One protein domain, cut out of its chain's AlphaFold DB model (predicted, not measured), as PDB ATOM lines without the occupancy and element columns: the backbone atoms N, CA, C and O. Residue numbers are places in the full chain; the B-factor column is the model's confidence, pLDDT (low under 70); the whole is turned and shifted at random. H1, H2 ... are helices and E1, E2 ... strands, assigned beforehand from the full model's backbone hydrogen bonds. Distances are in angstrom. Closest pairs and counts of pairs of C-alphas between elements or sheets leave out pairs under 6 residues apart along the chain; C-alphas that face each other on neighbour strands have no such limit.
ATOM      1  N   ALA A   8     211.356  83.133 178.176       87.81
ATOM      2  CA  ALA A   8     212.655  82.464 178.284       87.81
ATOM      3  C   ALA A   8     212.737  81.162 177.461       87.81
ATOM      4  O   ALA A   8     213.767  80.893 176.853       87.81
ATOM      5  N   VAL A   9     211.652  80.379 177.401       90.81
ATOM      6  CA  VAL A   9     211.589  79.157 176.582       90.81
ATOM      7  C   VAL A   9     211.679  79.520 175.107       90.81
ATOM      8  O   VAL A   9     212.454  78.909 174.382       90.81
ATOM      9  N   LEU A  10     210.920  80.533 174.677       91.56
ATOM     10  CA  LEU A  10     210.929  80.998 173.291       91.56
ATOM     11  C   LEU A  10     212.306  81.521 172.886       91.56
ATOM     12  O   LEU A  10     212.796  81.152 171.827       91.56
ATOM     13  N   LYS A  11     212.952  82.313 173.749       93.25
ATOM     14  CA  LYS A  11     214.297  82.838 173.504       93.25
ATOM     15  C   LYS A  11     215.309  81.711 173.265       93.25
ATOM     16  O   LYS A  11     215.936  81.680 172.213       93.25
ATOM     17  N   ILE A  12     215.399  80.750 174.189       93.69
ATOM     18  CA  ILE A  12     216.342  79.622 174.083       93.69
ATOM     19  C   ILE A  12     216.000  78.732 172.877       93.69
ATOM     20  O   ILE A  12     216.891  78.239 172.188       93.69
ATOM     21  N   LEU A  13     214.708  78.525 172.602       93.81
ATOM     22  CA  LEU A  13     214.249  77.755 171.448       93.81
ATOM     23  C   LEU A  13     214.656  78.422 170.129       93.81
ATOM     24  O   LEU A  13     215.120  77.719 169.236       93.81
ATOM     25  N   CYS A  14     214.490  79.741 170.000       93.19
ATOM     26  CA  CYS A  14     214.898  80.491 168.811       93.19
ATOM     27  C   CYS A  14     216.415  80.434 168.615       93.19
ATOM     28  O   CYS A  14     216.861  79.991 167.560       93.19
ATOM     29  N   GLU A  15     217.195  80.763 169.652       93.94
ATOM     30  CA  GLU A  15     218.666  80.722 169.614       93.94
ATOM     31  C   GLU A  15     219.182  79.336 169.197       93.94
ATOM     32  O   GLU A  15     220.044  79.201 168.328       93.94
ATOM     33  N   TRP A  16     218.608  78.271 169.762       95.06
ATOM     34  CA  TRP A  16     218.976  76.913 169.381       95.06
ATOM     35  C   TRP A  16     218.531  76.548 167.962       95.06
ATOM     36  O   TRP A  16     219.260  75.849 167.254       95.06
ATOM     37  N   LYS A  17     217.344  76.984 167.521       93.44
ATOM     38  CA  LYS A  17     216.851  76.694 166.167       93.44
ATOM     39  C   LYS A  17     217.705  77.353 165.093       93.44
ATOM     40  O   LYS A  17     217.970  76.697 164.085       93.44
ATOM     41  N   GLU A  18     218.166  78.571 165.337       92.38
ATOM     42  CA  GLU A  18     219.054  79.323 164.447       92.38
ATOM     43  C   GLU A  18     220.490  78.780 164.446       92.38
ATOM     44  O   GLU A  18     221.149  78.805 163.411       92.38
ATOM     45  N   GLY A  19     220.962  78.229 165.569       91.00
ATOM     46  CA  GLY A  19     222.300  77.641 165.668       91.00
ATOM     47  C   GLY A  19     222.490  76.325 164.896       91.00
ATOM     48  O   GLY A  19     221.548  75.706 164.405       91.00
ATOM     49  N   GLU A  20     223.722  75.820 164.841       86.94
ATOM     50  CA  GLU A  20     224.048  74.549 164.162       86.94
ATOM     51  C   GLU A  20     223.828  73.302 165.036       86.94
ATOM     52  O   GLU A  20     223.876  72.169 164.552       86.94
ATOM     53  N   GLY A  21     223.551  73.495 166.329       85.50
ATOM     54  CA  GLY A  21     223.354  72.408 167.284       85.50
ATOM     55  C   GLY A  21     222.234  71.454 166.859       85.50
ATOM     56  O   GLY A  21     221.103  71.874 166.605       85.50
ATOM     57  N   GLN A  22     222.544  70.154 166.805       85.12
ATOM     58  CA  GLN A  22     221.548  69.114 166.524       85.12
ATOM     59  C   GLN A  22     220.755  68.698 167.762       85.12
ATOM     60  O   GLN A  22     219.626  68.232 167.631       85.12
ATOM     61  N   GLU A  23     221.341  68.847 168.949       90.19
ATOM     62  CA  GLU A  23     220.739  68.411 170.207       90.19
ATOM     63  C   GLU A  23     220.210  69.605 170.998       90.19
ATOM     64  O   GLU A  23     220.876  70.646 171.036       90.19
ATOM     65  N   PRO A  24     219.016  69.487 171.606       92.44
ATOM     66  CA  PRO A  24     218.414  70.572 172.363       92.44
ATOM     67  C   PRO A  24     219.243  70.886 173.620       92.44
ATOM     68  O   PRO A  24     219.678  69.961 174.315       92.44
ATOM     69  N   PRO A  25     219.434  72.174 173.966       94.25
ATOM     70  CA  PRO A  25     220.167  72.565 175.158       94.25
ATOM     71  C   PRO A  25     219.496  72.017 176.416       94.25
ATOM     72  O   PRO A  25     218.266  71.962 176.505       94.25
ATOM     73  N   THR A  26     220.296  71.674 177.428       94.06
ATOM     74  CA  THR A  26     219.772  71.169 178.707       94.06
ATOM     75  C   THR A  26     218.794  72.152 179.349       94.06
ATOM     76  O   THR A  26     217.781  71.734 179.893       94.06
ATOM     77  N   ASP A  27     219.050  73.452 179.216       93.81
ATOM     78  CA  ASP A  27     218.170  74.526 179.675       93.81
ATOM     79  C   ASP A  27     216.767  74.451 179.062       93.81
ATOM     80  O   ASP A  27     215.766  74.589 179.764       93.81
ATOM     81  N   LEU A  28     216.686  74.182 177.758       94.88
ATOM     82  CA  LEU A  28     215.417  74.050 177.048       94.88
ATOM     83  C   LEU A  28     214.669  72.791 177.492       94.88
ATOM     84  O   LEU A  28     213.466  72.844 177.740       94.88
ATOM     85  N   LEU A  29     215.386  71.673 177.638       94.38
ATOM     86  CA  LEU A  29     214.817  70.429 178.160       94.38
ATOM     87  C   LEU A  29     214.299  70.611 179.591       94.38
ATOM     88  O   LEU A  29     213.185  70.192 179.889       94.38
ATOM     89  N   ALA A  30     215.055  71.289 180.454       94.50
ATOM     90  CA  ALA A  30     214.659  71.562 181.829       94.50
ATOM     91  C   ALA A  30     213.365  72.375 181.899       94.50
ATOM     92  O   ALA A  30     212.452  71.995 182.624       94.50
ATOM     93  N   LEU A  31     213.226  73.426 181.091       93.00
ATOM     94  CA  LEU A  31     211.994  74.220 181.069       93.00
ATOM     95  C   LEU A  31     210.792  73.471 180.468       93.00
ATOM     96  O   LEU A  31     209.648  73.800 180.781       93.00
ATOM     97  N   LEU A  32     211.026  72.486 179.595       92.81
ATOM     98  CA  LEU A  32     209.962  71.691 178.982       92.81
ATOM     99  C   LEU A  32     209.526  70.493 179.828       92.81
ATOM    100  O   LEU A  32     208.402  70.034 179.625       92.81
ATOM    101  N   VAL A  33     210.376  69.979 180.717       94.38
ATOM    102  CA  VAL A  33     210.161  68.701 181.417       94.38
ATOM    103  C   VAL A  33     210.001  68.868 182.929       94.38
ATOM    104  O   VAL A  33     209.198  68.153 183.525       94.38
ATOM    105  N   ASP A  34     210.715  69.805 183.559       91.75
ATOM    106  CA  ASP A  34     210.705  69.947 185.020       91.75
ATOM    107  C   ASP A  34     209.290  70.245 185.543       91.75
ATOM    108  O   ASP A  34     208.543  71.044 184.972       91.75
ATOM    109  N   CYS A  35     208.930  69.600 186.654       88.62
ATOM    110  CA  CYS A  35     207.622  69.689 187.308       88.62
ATOM    111  C   CYS A  35     206.428  69.152 186.490       88.62
ATOM    112  O   CYS A  35     205.281  69.412 186.867       88.62
ATOM    113  N   LYS A  36     206.647  68.402 185.400       89.88
ATOM    114  CA  LYS A  36     205.566  67.702 184.683       89.88
ATOM    115  C   LYS A  36     205.356  66.293 185.227       89.88
ATOM    116  O   LYS A  36     206.319  65.623 185.580       89.88
ATOM    117  N   SER A  37     204.104  65.839 185.266       88.19
ATOM    118  CA  SER A  37     203.760  64.455 185.628       88.19
ATOM    119  C   SER A  37     203.983  63.483 184.474       88.19
ATOM    120  O   SER A  37     204.456  62.370 184.662       88.19
ATOM    121  N   GLU A  38     203.684  63.931 183.257       90.00
ATOM    122  CA  GLU A  38     203.827  63.147 182.038       90.00
ATOM    123  C   GLU A  38     204.565  63.964 180.980       90.00
ATOM    124  O   GLU A  38     204.382  65.181 180.856       90.00
ATOM    125  N   VAL A  39     205.414  63.280 180.219       92.25
ATOM    126  CA  VAL A  39     206.228  63.873 179.161       92.25
ATOM    127  C   VAL A  39     205.801  63.267 177.833       92.25
ATOM    128  O   VAL A  39     206.080  62.105 177.545       92.25
ATOM    129  N   ASP A  40     205.126  64.069 177.012       94.00
ATOM    130  CA  ASP A  40     204.785  63.695 175.641       94.00
ATOM    131  C   ASP A  40     205.985  63.961 174.716       94.00
ATOM    132  O   ASP A  40     206.235  65.088 174.271       94.00
ATOM    133  N   TYR A  41     206.740  62.899 174.434       94.56
ATOM    134  CA  TYR A  41     207.908  62.953 173.558       94.56
ATOM    135  C   TYR A  41     207.559  63.248 172.096       94.56
ATOM    136  O   TYR A  41     208.381  63.827 171.384       94.56
ATOM    137  N   GLU A  42     206.364  62.877 171.631       94.12
ATOM    138  CA  GLU A  42     205.934  63.188 170.267       94.12
ATOM    139  C   GLU A  42     205.650  64.677 170.114       94.12
ATOM    140  O   GLU A  42     206.081  65.305 169.141       94.12
ATOM    141  N   TRP A  43     204.970  65.253 171.103       93.62
ATOM    142  CA  TRP A  43     204.760  66.688 171.178       93.62
ATOM    143  C   TRP A  43     206.085  67.443 171.322       93.62
ATOM    144  O   TRP A  43     206.293  68.432 170.618       93.62
ATOM    145  N   MET A  44     207.008  66.967 172.166       94.19
ATOM    146  CA  MET A  44     208.332  67.582 172.307       94.19
ATOM    147  C   MET A  44     209.127  67.540 171.001       94.19
ATOM    148  O   MET A  44     209.668  68.573 170.607       94.19
ATOM    149  N   ASP A  45     209.170  66.399 170.300       94.81
ATOM    150  CA  ASP A  45     209.830  66.302 168.988       94.81
ATOM    151  C   ASP A  45     209.217  67.297 168.005       94.81
ATOM    152  O   ASP A  45     209.944  68.027 167.332       94.81
ATOM    153  N   LYS A  46     207.883  67.391 167.978       93.62
ATOM    154  CA  LYS A  46     207.184  68.354 167.132       93.62
ATOM    155  C   LYS A  46     207.598  69.782 167.478       93.62
ATOM    156  O   LYS A  46     208.026  70.499 166.592       93.62
ATOM    157  N   VAL A  47     207.526  70.223 168.731       92.31
ATOM    158  CA  VAL A  47     207.863  71.615 169.097       92.31
ATOM    159  C   VAL A  47     209.333  71.945 168.810       92.31
ATOM    160  O   VAL A  47     209.636  72.989 168.216       92.31
ATOM    161  N   LEU A  48     210.239  71.050 169.206       94.00
ATOM    162  CA  LEU A  48     211.679  71.247 169.079       94.00
ATOM    163  C   LEU A  48     212.114  71.210 167.615       94.00
ATOM    164  O   LEU A  48     212.763  72.137 167.141       94.00
ATOM    165  N   TYR A  49     211.717  70.189 166.862       93.69
ATOM    166  CA  TYR A  49     212.246  69.967 165.520       93.69
ATOM    167  C   TYR A  49     211.366  70.510 164.395       93.69
ATOM    168  O   TYR A  49     211.776  70.458 163.235       93.69
ATOM    169  N   LEU A  50     210.202  71.098 164.693       89.81
ATOM    170  CA  LEU A  50     209.430  71.820 163.682       89.81
ATOM    171  C   LEU A  50     210.286  72.950 163.094       89.81
ATOM    172  O   LEU A  50     210.719  73.856 163.813       89.81
ATOM    173  N   TYR A  51     210.520  72.857 161.784       87.50
ATOM    174  CA  TYR A  51     211.372  73.736 160.975       87.50
ATOM    175  C   TYR A  51     212.881  73.695 161.286       87.50
ATOM    176  O   TYR A  51     213.647  74.418 160.652       87.50
ATOM    177  N   LYS A  52     213.350  72.820 162.187       91.00
ATOM    178  CA  LYS A  52     214.786  72.578 162.387       91.00
ATOM    179  C   LYS A  52     215.282  71.598 161.324       91.00
ATOM    180  O   LYS A  52     214.779  70.478 161.221       91.00
ATOM    181  N   LYS A  53     216.302  71.979 160.552       88.25
ATOM    182  CA  LYS A  53     216.969  71.046 159.631       88.25
ATOM    183  C   LYS A  53     217.702  69.978 160.446       88.25
ATOM    184  O   LYS A  53     218.590  70.302 161.229       88.25
ATOM    185  N   THR A  54     217.331  68.711 160.272       88.25
ATOM    186  CA  THR A  54     217.997  67.569 160.918       88.25
ATOM    187  C   THR A  54     218.169  66.423 159.931       88.25
ATOM    188  O   THR A  54     217.319  66.215 159.069       88.25
ATOM    189  N   SER A  55     219.261  65.667 160.061       88.56
ATOM    190  CA  SER A  55     219.496  64.435 159.291       88.56
ATOM    191  C   SER A  55     218.883  63.191 159.949       88.56
ATOM    192  O   SER A  55     218.718  62.160 159.299       88.56
ATOM    193  N   LYS A  56     218.545  63.273 161.242       91.88
ATOM    194  CA  LYS A  56     218.038  62.155 162.049       91.88
ATOM    195  C   LYS A  56     216.544  61.916 161.790       91.88
ATOM    196  O   LYS A  56     215.760  62.864 161.702       91.88
ATOM    197  N   ARG A  57     216.127  60.644 161.726       94.06
ATOM    198  CA  ARG A  57     214.708  60.251 161.600       94.06
ATOM    199  C   ARG A  57     213.934  60.581 162.884       94.06
ATOM    200  O   ARG A  57     214.518  60.590 163.963       94.06
ATOM    201  N   LYS A  58     212.608  60.784 162.786       94.19
ATOM    202  CA  LYS A  58     211.722  61.094 163.936       94.19
ATOM    203  C   LYS A  58     211.930  60.127 165.109       94.19
ATOM    204  O   LYS A  58     212.143  60.568 166.230       94.19
ATOM    205  N   ASN A  59     211.932  58.822 164.841       95.00
ATOM    206  CA  ASN A  59     212.066  57.807 165.890       95.00
ATOM    207  C   ASN A  59     213.425  57.872 166.604       95.00
ATOM    208  O   ASN A  59     213.476  57.709 167.818       95.00
ATOM    209  N   ASP A  60     214.508  58.165 165.877       94.38
ATOM    210  CA  ASP A  60     215.832  58.331 166.484       94.38
ATOM    211  C   ASP A  60     215.893  59.596 167.342       94.38
ATOM    212  O   ASP A  60     216.453  59.569 168.433       94.38
ATOM    213  N   ARG A  61     215.272  60.696 166.896       94.81
ATOM    214  CA  ARG A  61     215.186  61.930 167.695       94.81
ATOM    215  C   ARG A  61     214.385  61.724 168.974       94.81
ATOM    216  O   ARG A  61     214.836  62.147 170.031       94.81
ATOM    217  N   ILE A  62     213.244  61.040 168.897       95.62
ATOM    218  CA  ILE A  62     212.438  60.690 170.074       95.62
ATOM    219  C   ILE A  62     213.233  59.797 171.030       95.62
ATOM    220  O   ILE A  62     213.200  60.035 172.236       95.62
ATOM    221  N   ARG A  63     213.978  58.811 170.513       96.19
ATOM    222  CA  ARG A  63     214.851  57.958 171.333       96.19
ATOM    223  C   ARG A  63     215.908  58.787 172.067       96.19
ATOM    224  O   ARG A  63     216.018  58.672 173.279       96.19
ATOM    225  N   ILE A  64     216.595  59.685 171.360       94.50
ATOM    226  CA  ILE A  64     217.601  60.586 171.946       94.50
ATOM    227  C   ILE A  64     216.979  61.521 172.991       94.50
ATOM    228  O   ILE A  64     217.563  61.738 174.047       94.50
ATOM    229  N   LEU A  65     215.785  62.070 172.729       95.81
ATOM    230  CA  LEU A  65     215.069  62.901 173.702       95.81
ATOM    231  C   LEU A  65     214.740  62.113 174.971       95.81
ATOM    232  O   LEU A  65     214.917  62.637 176.067       95.81
ATOM    233  N   ARG A  66     214.288  60.865 174.828       95.81
ATOM    234  CA  ARG A  66     213.997  59.983 175.958       95.81
ATOM    235  C   ARG A  66     215.253  59.692 176.777       95.81
ATOM    236  O   ARG A  66     215.246  59.945 177.974       95.81
ATOM    237  N   GLU A  67     216.340  59.282 176.129       95.44
ATOM    238  CA  GLU A  67     217.638  59.040 176.782       95.44
ATOM    239  C   GLU A  67     218.156  60.300 177.507       95.44
ATOM    240  O   GLU A  67     218.655  60.236 178.633       95.44
ATOM    241  N   ALA A  68     217.994  61.481 176.900       94.25
ATOM    242  CA  ALA A  68     218.385  62.753 177.503       94.25
ATOM    243  C   ALA A  68     217.531  63.133 178.725       94.25
ATOM    244  O   ALA A  68     218.042  63.773 179.646       94.25
ATOM    245  N   VAL A  69     216.247  62.763 178.744       94.69
ATOM    246  CA  VAL A  69     215.362  62.976 179.897       94.69
ATOM    247  C   VAL A  69     215.672  61.969 181.003       94.69
ATOM    248  O   VAL A  69     215.904  62.365 182.139       94.69
ATOM    249  N   GLU A  70     215.767  60.683 180.683       93.31
ATOM    250  CA  GLU A  70     216.028  59.624 181.667       93.31
ATOM    251  C   GLU A  70     217.402  59.765 182.345       93.31
ATOM    252  O   GLU A  70     217.551  59.435 183.518       93.31
ATOM    253  N   SER A  71     218.404  60.308 181.646       94.12
ATOM    254  CA  SER A  71     219.740  60.538 182.219       94.12
ATOM    255  C   SER A  71     219.839  61.770 183.127       94.12
ATOM    256  O   SER A  71     220.720  61.823 183.986       94.12
ATOM    257  N   LYS A  72     218.978  62.780 182.940       94.25
ATOM    258  CA  LYS A  72     219.091  64.087 183.621       94.25
ATOM    259  C   LYS A  72     217.982  64.358 184.634       94.25
ATOM    260  O   LYS A  72     218.137  65.257 185.464       94.25
ATOM    261  N   PHE A  73     216.880  63.619 184.568       95.44
ATOM    262  CA  PHE A  73     215.708  63.809 185.414       95.44
ATOM    263  C   PHE A  73     215.419  62.532 186.196       95.44
ATOM    264  O   PHE A  73     215.545  61.429 185.676       95.44
ATOM    265  N   HIS A  74     214.993  62.692 187.443       93.31
ATOM    266  CA  HIS A  74     214.455  61.607 188.255       93.31
ATOM    267  C   HIS A  74     212.972  61.857 188.519       93.31
ATOM    268  O   HIS A  74     212.496  62.995 188.482       93.31
ATOM    269  N   LEU A  75     212.237  60.777 188.769       91.00
ATOM    270  CA  LEU A  75     210.847  60.849 189.195       91.00
ATOM    271  C   LEU A  75     210.811  61.000 190.715       91.00
ATOM    272  O   LEU A  75     211.275  60.118 191.434       91.00
ATOM    273  N   GLU A  76     210.260  62.110 191.197       88.50
ATOM    274  CA  GLU A  76     209.979  62.311 192.620       88.50
ATOM    275  C   GLU A  76     208.483  62.088 192.860       88.50
ATOM    276  O   GLU A  76     207.634  62.594 192.118       88.50
ATOM    277  N   LEU A  77     208.158  61.308 193.891       83.94
ATOM    278  CA  LEU A  77     206.789  61.132 194.358       83.94
ATOM    279  C   LEU A  77     206.357  62.407 195.077       83.94
ATOM    280  O   LEU A  77     206.923  62.780 196.103       83.94
ATOM    281  N   VAL A  78     205.345  63.080 194.542       73.56
ATOM    282  CA  VAL A  78     204.786  64.282 195.153       73.56
ATOM    283  C   VAL A  78     203.369  63.960 195.601       73.56
ATOM    284  O   VAL A  78     202.449  63.904 194.791       73.56
ATOM    285  N   GLY A  79     203.205  63.756 196.912       66.62
ATOM    286  CA  GLY A  79     201.893  63.582 197.536       66.62
ATOM    287  C   GLY A  79     201.787  62.397 198.489       66.62
ATOM    288  O   GLY A  79     201.039  61.472 198.224       66.62
ATOM    289  N   GLU A  80     202.432  62.451 199.652       53.94
ATOM    290  CA  GLU A  80     202.096  61.521 200.738       53.94
ATOM    291  C   GLU A  80     200.740  61.920 201.344       53.94
ATOM    292  O   GLU A  80     200.642  62.976 201.988       53.94
ATOM    293  N   GLY A  81     199.691  61.120 201.116       52.72
ATOM    294  CA  GLY A  81     198.491  61.174 201.958       52.72
ATOM    295  C   GLY A  81     197.180  60.632 201.383       52.72
ATOM    296  O   GLY A  81     196.421  60.050 202.144       52.72
ATOM    297  N   ASN A  82     196.893  60.780 200.082       51.78
ATOM    298  CA  ASN A  82     195.521  60.595 199.564       51.78
ATOM    299  C   ASN A  82     195.420  59.690 198.317       51.78
ATOM    300  O   ASN A  82     194.719  60.029 197.369       51.78
ATOM    301  N   GLY A  83     196.108  58.545 198.304       54.41
ATOM    302  CA  GLY A  83     195.824  57.423 197.388       54.41
ATOM    303  C   GLY A  83     196.116  57.620 195.890       54.41
ATOM    304  O   GLY A  83     196.074  56.644 195.148       54.41
ATOM    305  N   GLU A  84     196.446  58.829 195.436       60.03
ATOM    306  CA  GLU A  84     196.975  59.099 194.095       60.03
ATOM    307  C   GLU A  84     198.411  59.612 194.206       60.03
ATOM    308  O   GLU A  84     198.659  60.823 194.212       60.03
ATOM    309  N   ASP A  85     199.357  58.681 194.284       70.25
ATOM    310  CA  ASP A  85     200.776  58.986 194.144       70.25
ATOM    311  C   ASP A  85     201.013  59.574 192.746       70.25
ATOM    312  O   ASP A  85     200.952  58.874 191.733       70.25
ATOM    313  N   LYS A  86     201.252  60.887 192.671       80.19
ATOM    314  CA  LYS A  86     201.647  61.549 191.423       80.19
ATOM    315  C   LYS A  86     203.153  61.702 191.404       80.19
ATOM    316  O   LYS A  86     203.733  62.419 192.217       80.19
ATOM    317  N   THR A  87     203.784  61.034 190.452       88.38
ATOM    318  CA  THR A  87     205.192  61.243 190.143       88.38
ATOM    319  C   THR A  87     205.341  62.474 189.259       88.38
ATOM    320  O   THR A  87     204.504  62.751 188.396       88.38
ATOM    321  N   VAL A  88     206.398  63.245 189.490       91.81
ATOM    322  CA  VAL A  88     206.789  64.354 188.614       91.81
ATOM    323  C   VAL A  88     208.259  64.239 188.252       91.81
ATOM    324  O   VAL A  88     209.079  63.807 189.060       91.81
ATOM    325  N   TYR A  89     208.592  64.656 187.035       92.50
ATOM    326  CA  TYR A  89     209.971  64.751 186.581       92.50
ATOM    327  C   TYR A  89     210.642  65.961 187.218       92.50
ATOM    328  O   TYR A  89     210.166  67.094 187.089       92.50
ATOM    329  N   LEU A  90     211.776  65.729 187.871       92.81
ATOM    330  CA  LEU A  90     212.616  66.782 188.415       92.81
ATOM    331  C   LEU A  90     214.042  66.627 187.922       92.81
ATOM    332  O   LEU A  90     214.627  65.546 187.947       92.81
ATOM    333  N   LEU A  91     214.613  67.741 187.474       94.62
ATOM    334  CA  LEU A  91     216.014  67.802 187.089       94.62
ATOM    335  C   LEU A  91     216.896  67.451 188.297       94.62
ATOM    336  O   LEU A  91     216.772  68.097 189.348       94.62
ATOM    337  N   SER A  92     217.777  66.464 188.115       90.94
ATOM    338  CA  SER A  92     218.632  65.887 189.161       90.94
ATOM    339  C   SER A  92     219.671  66.870 189.689       90.94
ATOM    340  O   SER A  92     219.850  66.977 190.899       90.94
ATOM    341  N   ASP A  93     220.309  67.638 188.803       92.06
ATOM    342  CA  ASP A  93     221.261  68.678 189.189       92.06
ATOM    343  C   ASP A  93     220.922  70.022 188.528       92.06
ATOM    344  O   ASP A  93     221.039  70.213 187.317       92.06
ATOM    345  N   LEU A  94     220.525  70.991 189.360       90.19
ATOM    346  CA  LEU A  94     220.278  72.379 188.954       90.19
ATOM    347  C   LEU A  94     221.568  73.122 188.557       90.19
ATOM    348  O   LEU A  94     221.492  74.216 187.993       90.19
ATOM    349  N   GLY A  95     222.739  72.573 188.886       88.88
ATOM    350  CA  GLY A  95     224.058  73.065 188.502       88.88
ATOM    351  C   GLY A  95     224.294  73.048 186.994       88.88
ATOM    352  O   GLY A  95     224.955  73.953 186.485       88.88
ATOM    353  N   ILE A  96     223.689  72.084 186.291       90.75
ATOM    354  CA  ILE A  96     223.867  71.850 184.849       90.75
ATOM    355  C   ILE A  96     223.201  72.945 184.001       90.75
ATOM    356  O   ILE A  96     223.606  73.177 182.864       90.75
ATOM    357  N   VAL A  97     222.189  73.624 184.547       93.81
ATOM    358  CA  VAL A  97     221.446  74.678 183.844       93.81
ATOM    359  C   VAL A  97     221.944  76.081 184.188       93.81
ATOM    360  O   VAL A  97     222.497  76.315 185.276       93.81
ATOM    361  N   SER A  98     221.726  77.029 183.271       93.19
ATOM    362  CA  SER A  98     222.127  78.428 183.459       93.19
ATOM    363  C   SER A  98     221.472  79.083 184.684       93.19
ATOM    364  O   SER A  98     220.488  78.610 185.258       93.19
ATOM    365  N   LYS A  99     222.045  80.208 185.133       91.12
ATOM    366  CA  LYS A  99     221.552  80.932 186.319       91.12
ATOM    367  C   LYS A  99     220.107  81.414 186.142       91.12
ATOM    368  O   LYS A  99     219.326  81.324 187.091       91.12
ATOM    369  N   ASP A 100     219.762  81.866 184.942       89.31
ATOM    370  CA  ASP A 100     218.445  82.427 184.637       89.31
ATOM    371  C   ASP A 100     217.370  81.338 184.649       89.31
ATOM    372  O   ASP A 100     216.339  81.467 185.318       89.31
ATOM    373  N   THR A 101     217.642  80.204 183.998       90.94
ATOM    374  CA  THR A 101     216.729  79.053 183.992       90.94
ATOM    375  C   THR A 101     216.593  78.440 185.378       90.94
ATOM    376  O   THR A 101     215.480  78.155 185.817       90.94
ATOM    377  N   ARG A 102     217.683  78.356 186.150       92.00
ATOM    378  CA  ARG A 102     217.647  77.927 187.556       92.00
ATOM    379  C   ARG A 102     216.704  78.783 188.407       92.00
ATOM    380  O   ARG A 102     216.013  78.243 189.276       92.00
ATOM    381  N   GLY A 103     216.664  80.097 188.185       90.06
ATOM    382  CA  GLY A 103     215.737  81.008 188.865       90.06
ATOM    383  C   GLY A 103     214.268  80.681 188.571       90.06
ATOM    384  O   GLY A 103     213.448  80.600 189.493       90.06
ATOM    385  N   LEU A 104     213.954  80.409 187.303       90.69
ATOM    386  CA  LEU A 104     212.612  80.019 186.864       90.69
ATOM    387  C   LEU A 104     212.195  78.664 187.445       90.69
ATOM    388  O   LEU A 104     211.135  78.572 188.063       90.69
ATOM    389  N   LEU A 105     213.058  77.650 187.355       91.75
ATOM    390  CA  LEU A 105     212.787  76.311 187.893       91.75
ATOM    391  C   LEU A 105     212.538  76.346 189.404       91.75
ATOM    392  O   LEU A 105     211.596  75.732 189.901       91.75
ATOM    393  N   ARG A 106     213.319  77.129 190.161       91.94
ATOM    394  CA  ARG A 106     213.081  77.325 191.603       91.94
ATOM    395  C   ARG A 106     211.710  77.937 191.879       91.94
ATOM    396  O   ARG A 106     211.062  77.551 192.849       91.94
ATOM    397  N   THR A 107     211.279  78.886 191.055       89.12
ATOM    398  CA  THR A 107     209.972  79.539 191.194       89.12
ATOM    399  C   THR A 107     208.839  78.560 190.891       89.12
ATOM    400  O   THR A 107     207.910  78.439 191.690       89.12
ATOM    401  N   MET A 108     208.965  77.779 189.812       86.62
ATOM    402  CA  MET A 108     208.015  76.721 189.456       86.62
ATOM    403  C   MET A 108     207.912  75.668 190.566       86.62
ATOM    404  O   MET A 108     206.820  75.432 191.079       86.62
ATOM    405  N   ARG A 109     209.040  75.136 191.049       89.94
ATOM    406  CA  ARG A 109     209.070  74.160 192.153       89.94
ATOM    407  C   ARG A 109     208.435  74.701 193.439       89.94
ATOM    408  O   ARG A 109     207.707  73.975 194.112       89.94
ATOM    409  N   LYS A 110     208.660  75.976 193.785       88.06
ATOM    410  CA  LYS A 110     208.006  76.624 194.941       88.06
ATOM    411  C   LYS A 110     206.492  76.730 194.761       88.06
ATOM    412  O   LYS A 110     205.759  76.419 195.697       88.06
ATOM    413  N   SER A 111     206.025  77.149 193.582       85.25
ATOM    414  CA  SER A 111     204.587  77.223 193.294       85.25
ATOM    415  C   SER A 111     203.920  75.851 193.360       85.25
ATOM    416  O   SER A 111     202.851  75.734 193.951       85.25
ATOM    417  N   LEU A 112     204.594  74.808 192.856       82.56
ATOM    418  CA  LEU A 112     204.127  73.432 192.942       82.56
ATOM    419  C   LEU A 112     203.952  73.050 194.417       82.56
ATOM    420  O   LEU A 112     202.841  72.749 194.841       82.56
ATOM    421  N   LYS A 113     205.006  73.177 195.236       82.50
ATOM    422  CA  LYS A 113     204.949  72.865 196.677       82.50
ATOM    423  C   LYS A 113     203.843  73.627 197.413       82.50
ATOM    424  O   LYS A 113     203.181  73.043 198.262       82.50
ATOM    425  N   LYS A 114     203.608  74.899 197.071       81.94
ATOM    426  CA  LYS A 114     202.515  75.691 197.653       81.94
ATOM    427  C   LYS A 114     201.140  75.110 197.312       81.94
ATOM    428  O   LYS A 114     200.365  74.852 198.221       81.94
ATOM    429  N   ILE A 115     200.876  74.829 196.032       77.44
ATOM    430  CA  ILE A 115     199.610  74.221 195.578       77.44
ATOM    431  C   ILE A 115     199.353  72.885 196.291       77.44
ATOM    432  O   ILE A 115     198.213  72.563 196.620       77.44
ATOM    433  N   TRP A 116     200.407  72.107 196.540       70.25
ATOM    434  CA  TRP A 116     200.304  70.835 197.254       70.25
ATOM    435  C   TRP A 116     200.053  71.004 198.754       70.25
ATOM    436  O   TRP A 116     199.203  70.306 199.303       70.25
ATOM    437  N   ASN A 117     200.735  71.941 199.413       71.62
ATOM    438  CA  ASN A 117     200.504  72.224 200.830       71.62
ATOM    439  C   ASN A 117     199.083  72.754 201.077       71.62
ATOM    440  O   ASN A 117     198.432  72.303 202.015       71.62
ATOM    441  N   ASP A 118     198.574  73.612 200.189       66.69
ATOM    442  CA  ASP A 118     197.208  74.148 200.265       66.69
ATOM    443  C   ASP A 118     196.141  73.045 200.078       66.69
ATOM    444  O   ASP A 118     195.026  73.151 200.587       66.69
ATOM    445  N   ARG A 119     196.475  71.940 199.390       62.31
ATOM    446  CA  ARG A 119     195.590  70.765 199.278       62.31
ATOM    447  C   ARG A 119     195.567  69.893 200.530       62.31
ATOM    448  O   ARG A 119     194.556  69.238 200.759       62.31
ATOM    449  N   LYS A 120     196.636  69.873 201.336       56.75
ATOM    450  CA  LYS A 120     196.671  69.102 202.594       56.75
ATOM    451  C   LYS A 120     195.821  69.735 203.704       56.75
ATOM    452  O   LYS A 120     195.484  69.040 204.654       56.75
ATOM    453  N   SER A 121     195.451  71.014 203.588       51.06
ATOM    454  CA  SER A 121     194.611  71.722 204.570       51.06
ATOM    455  C   SER A 121     193.116  71.750 204.232       51.06
ATOM    456  O   SER A 121     192.353  72.401 204.942       51.06
ATOM    457  N   LEU A 122     192.683  71.094 203.152       48.12
ATOM    458  CA  LEU A 122     191.274  71.023 202.764       48.12
ATOM    459  C   LEU A 122     190.731  69.627 203.073       48.12
ATOM    460  O   LEU A 122     191.052  68.654 202.393       48.12
TER     461      LEU A 122
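AT A GLANCE: This is residues 8 to 122 of the 361 residues of an uncharacterized protein of Encephalitozoon cuniculi (strain GB-M1) (UniProt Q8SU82). Four shorter helices, H1, H2, H3 and H4, cluster at one end with H2 nearest the middle of the whole, and two prongs reach from this cluster toward the other end: the hairpin E1 E2 and the long helix H5. H5 packs on H2 near its beginning, with residues 101 to 105. The printed part has 115 residues, in the order H1 H2 H3 H4 E1 E2 H5, mostly helix, with an antiparallel sheet E1 - E2. It is elongated, 51 by 29 by 21 A, and only just compact, close to loose, with a radius of gyration of the C-alphas of 15.7 A.

HOW THE PARTS SIT: E1, residues 73 to 78, and E2, residues 86 to 91, form an antiparallel hairpin at 144 degrees; N 74 and O 90, 2.9 A apart, are within hydrogen-bond range. The closest C-alphas of E2 and H2, residues 26 to 33, are those of Tyr 89 and Val 33, 6.5 A apart. H2 touches H5, residues 99 to 120, at Asp 27 and Thr 101, their closest C-alphas, 6.4 A apart, at a shallow tilt of 22 degrees, the same way. H2 touches H1, residues 8 to 18, at a steep tilt of 54 degrees, opposite ways; the closest C-alphas are those of Leu 28 and Ile 12, 6.4 A apart. H3, residues 41 to 49, touches H4, residues 58 to 72, about perpendicular at 76 degrees; the closest C-alphas are those of Tyr 41 and Ile 62, 6.1 A apart. H1 and H4 are apart. Every O i to N i+4 pair is within hydrogen-bond range in H1, H2, H3 and H5, and 10 of 11 in H4.

IN THESE COORDINATES: H5 is 32.0 A long, H4 21.2 A, E2 16.3 A, H1 15.6 A and E1 14.6 A. H1 begins at C-alpha 8 (212.655, 82.464, 178.284), and H5 ends at C-alpha 120 (196.671, 69.102, 202.594).

THE WHOLE: The C-alphas farthest apart are those of Ser 55 and Leu 122, 52.2 A. The printed part has no cut. H4 to E1 is a tight link. Residues 79 to 84 and 118 to 122 have pLDDT under 70.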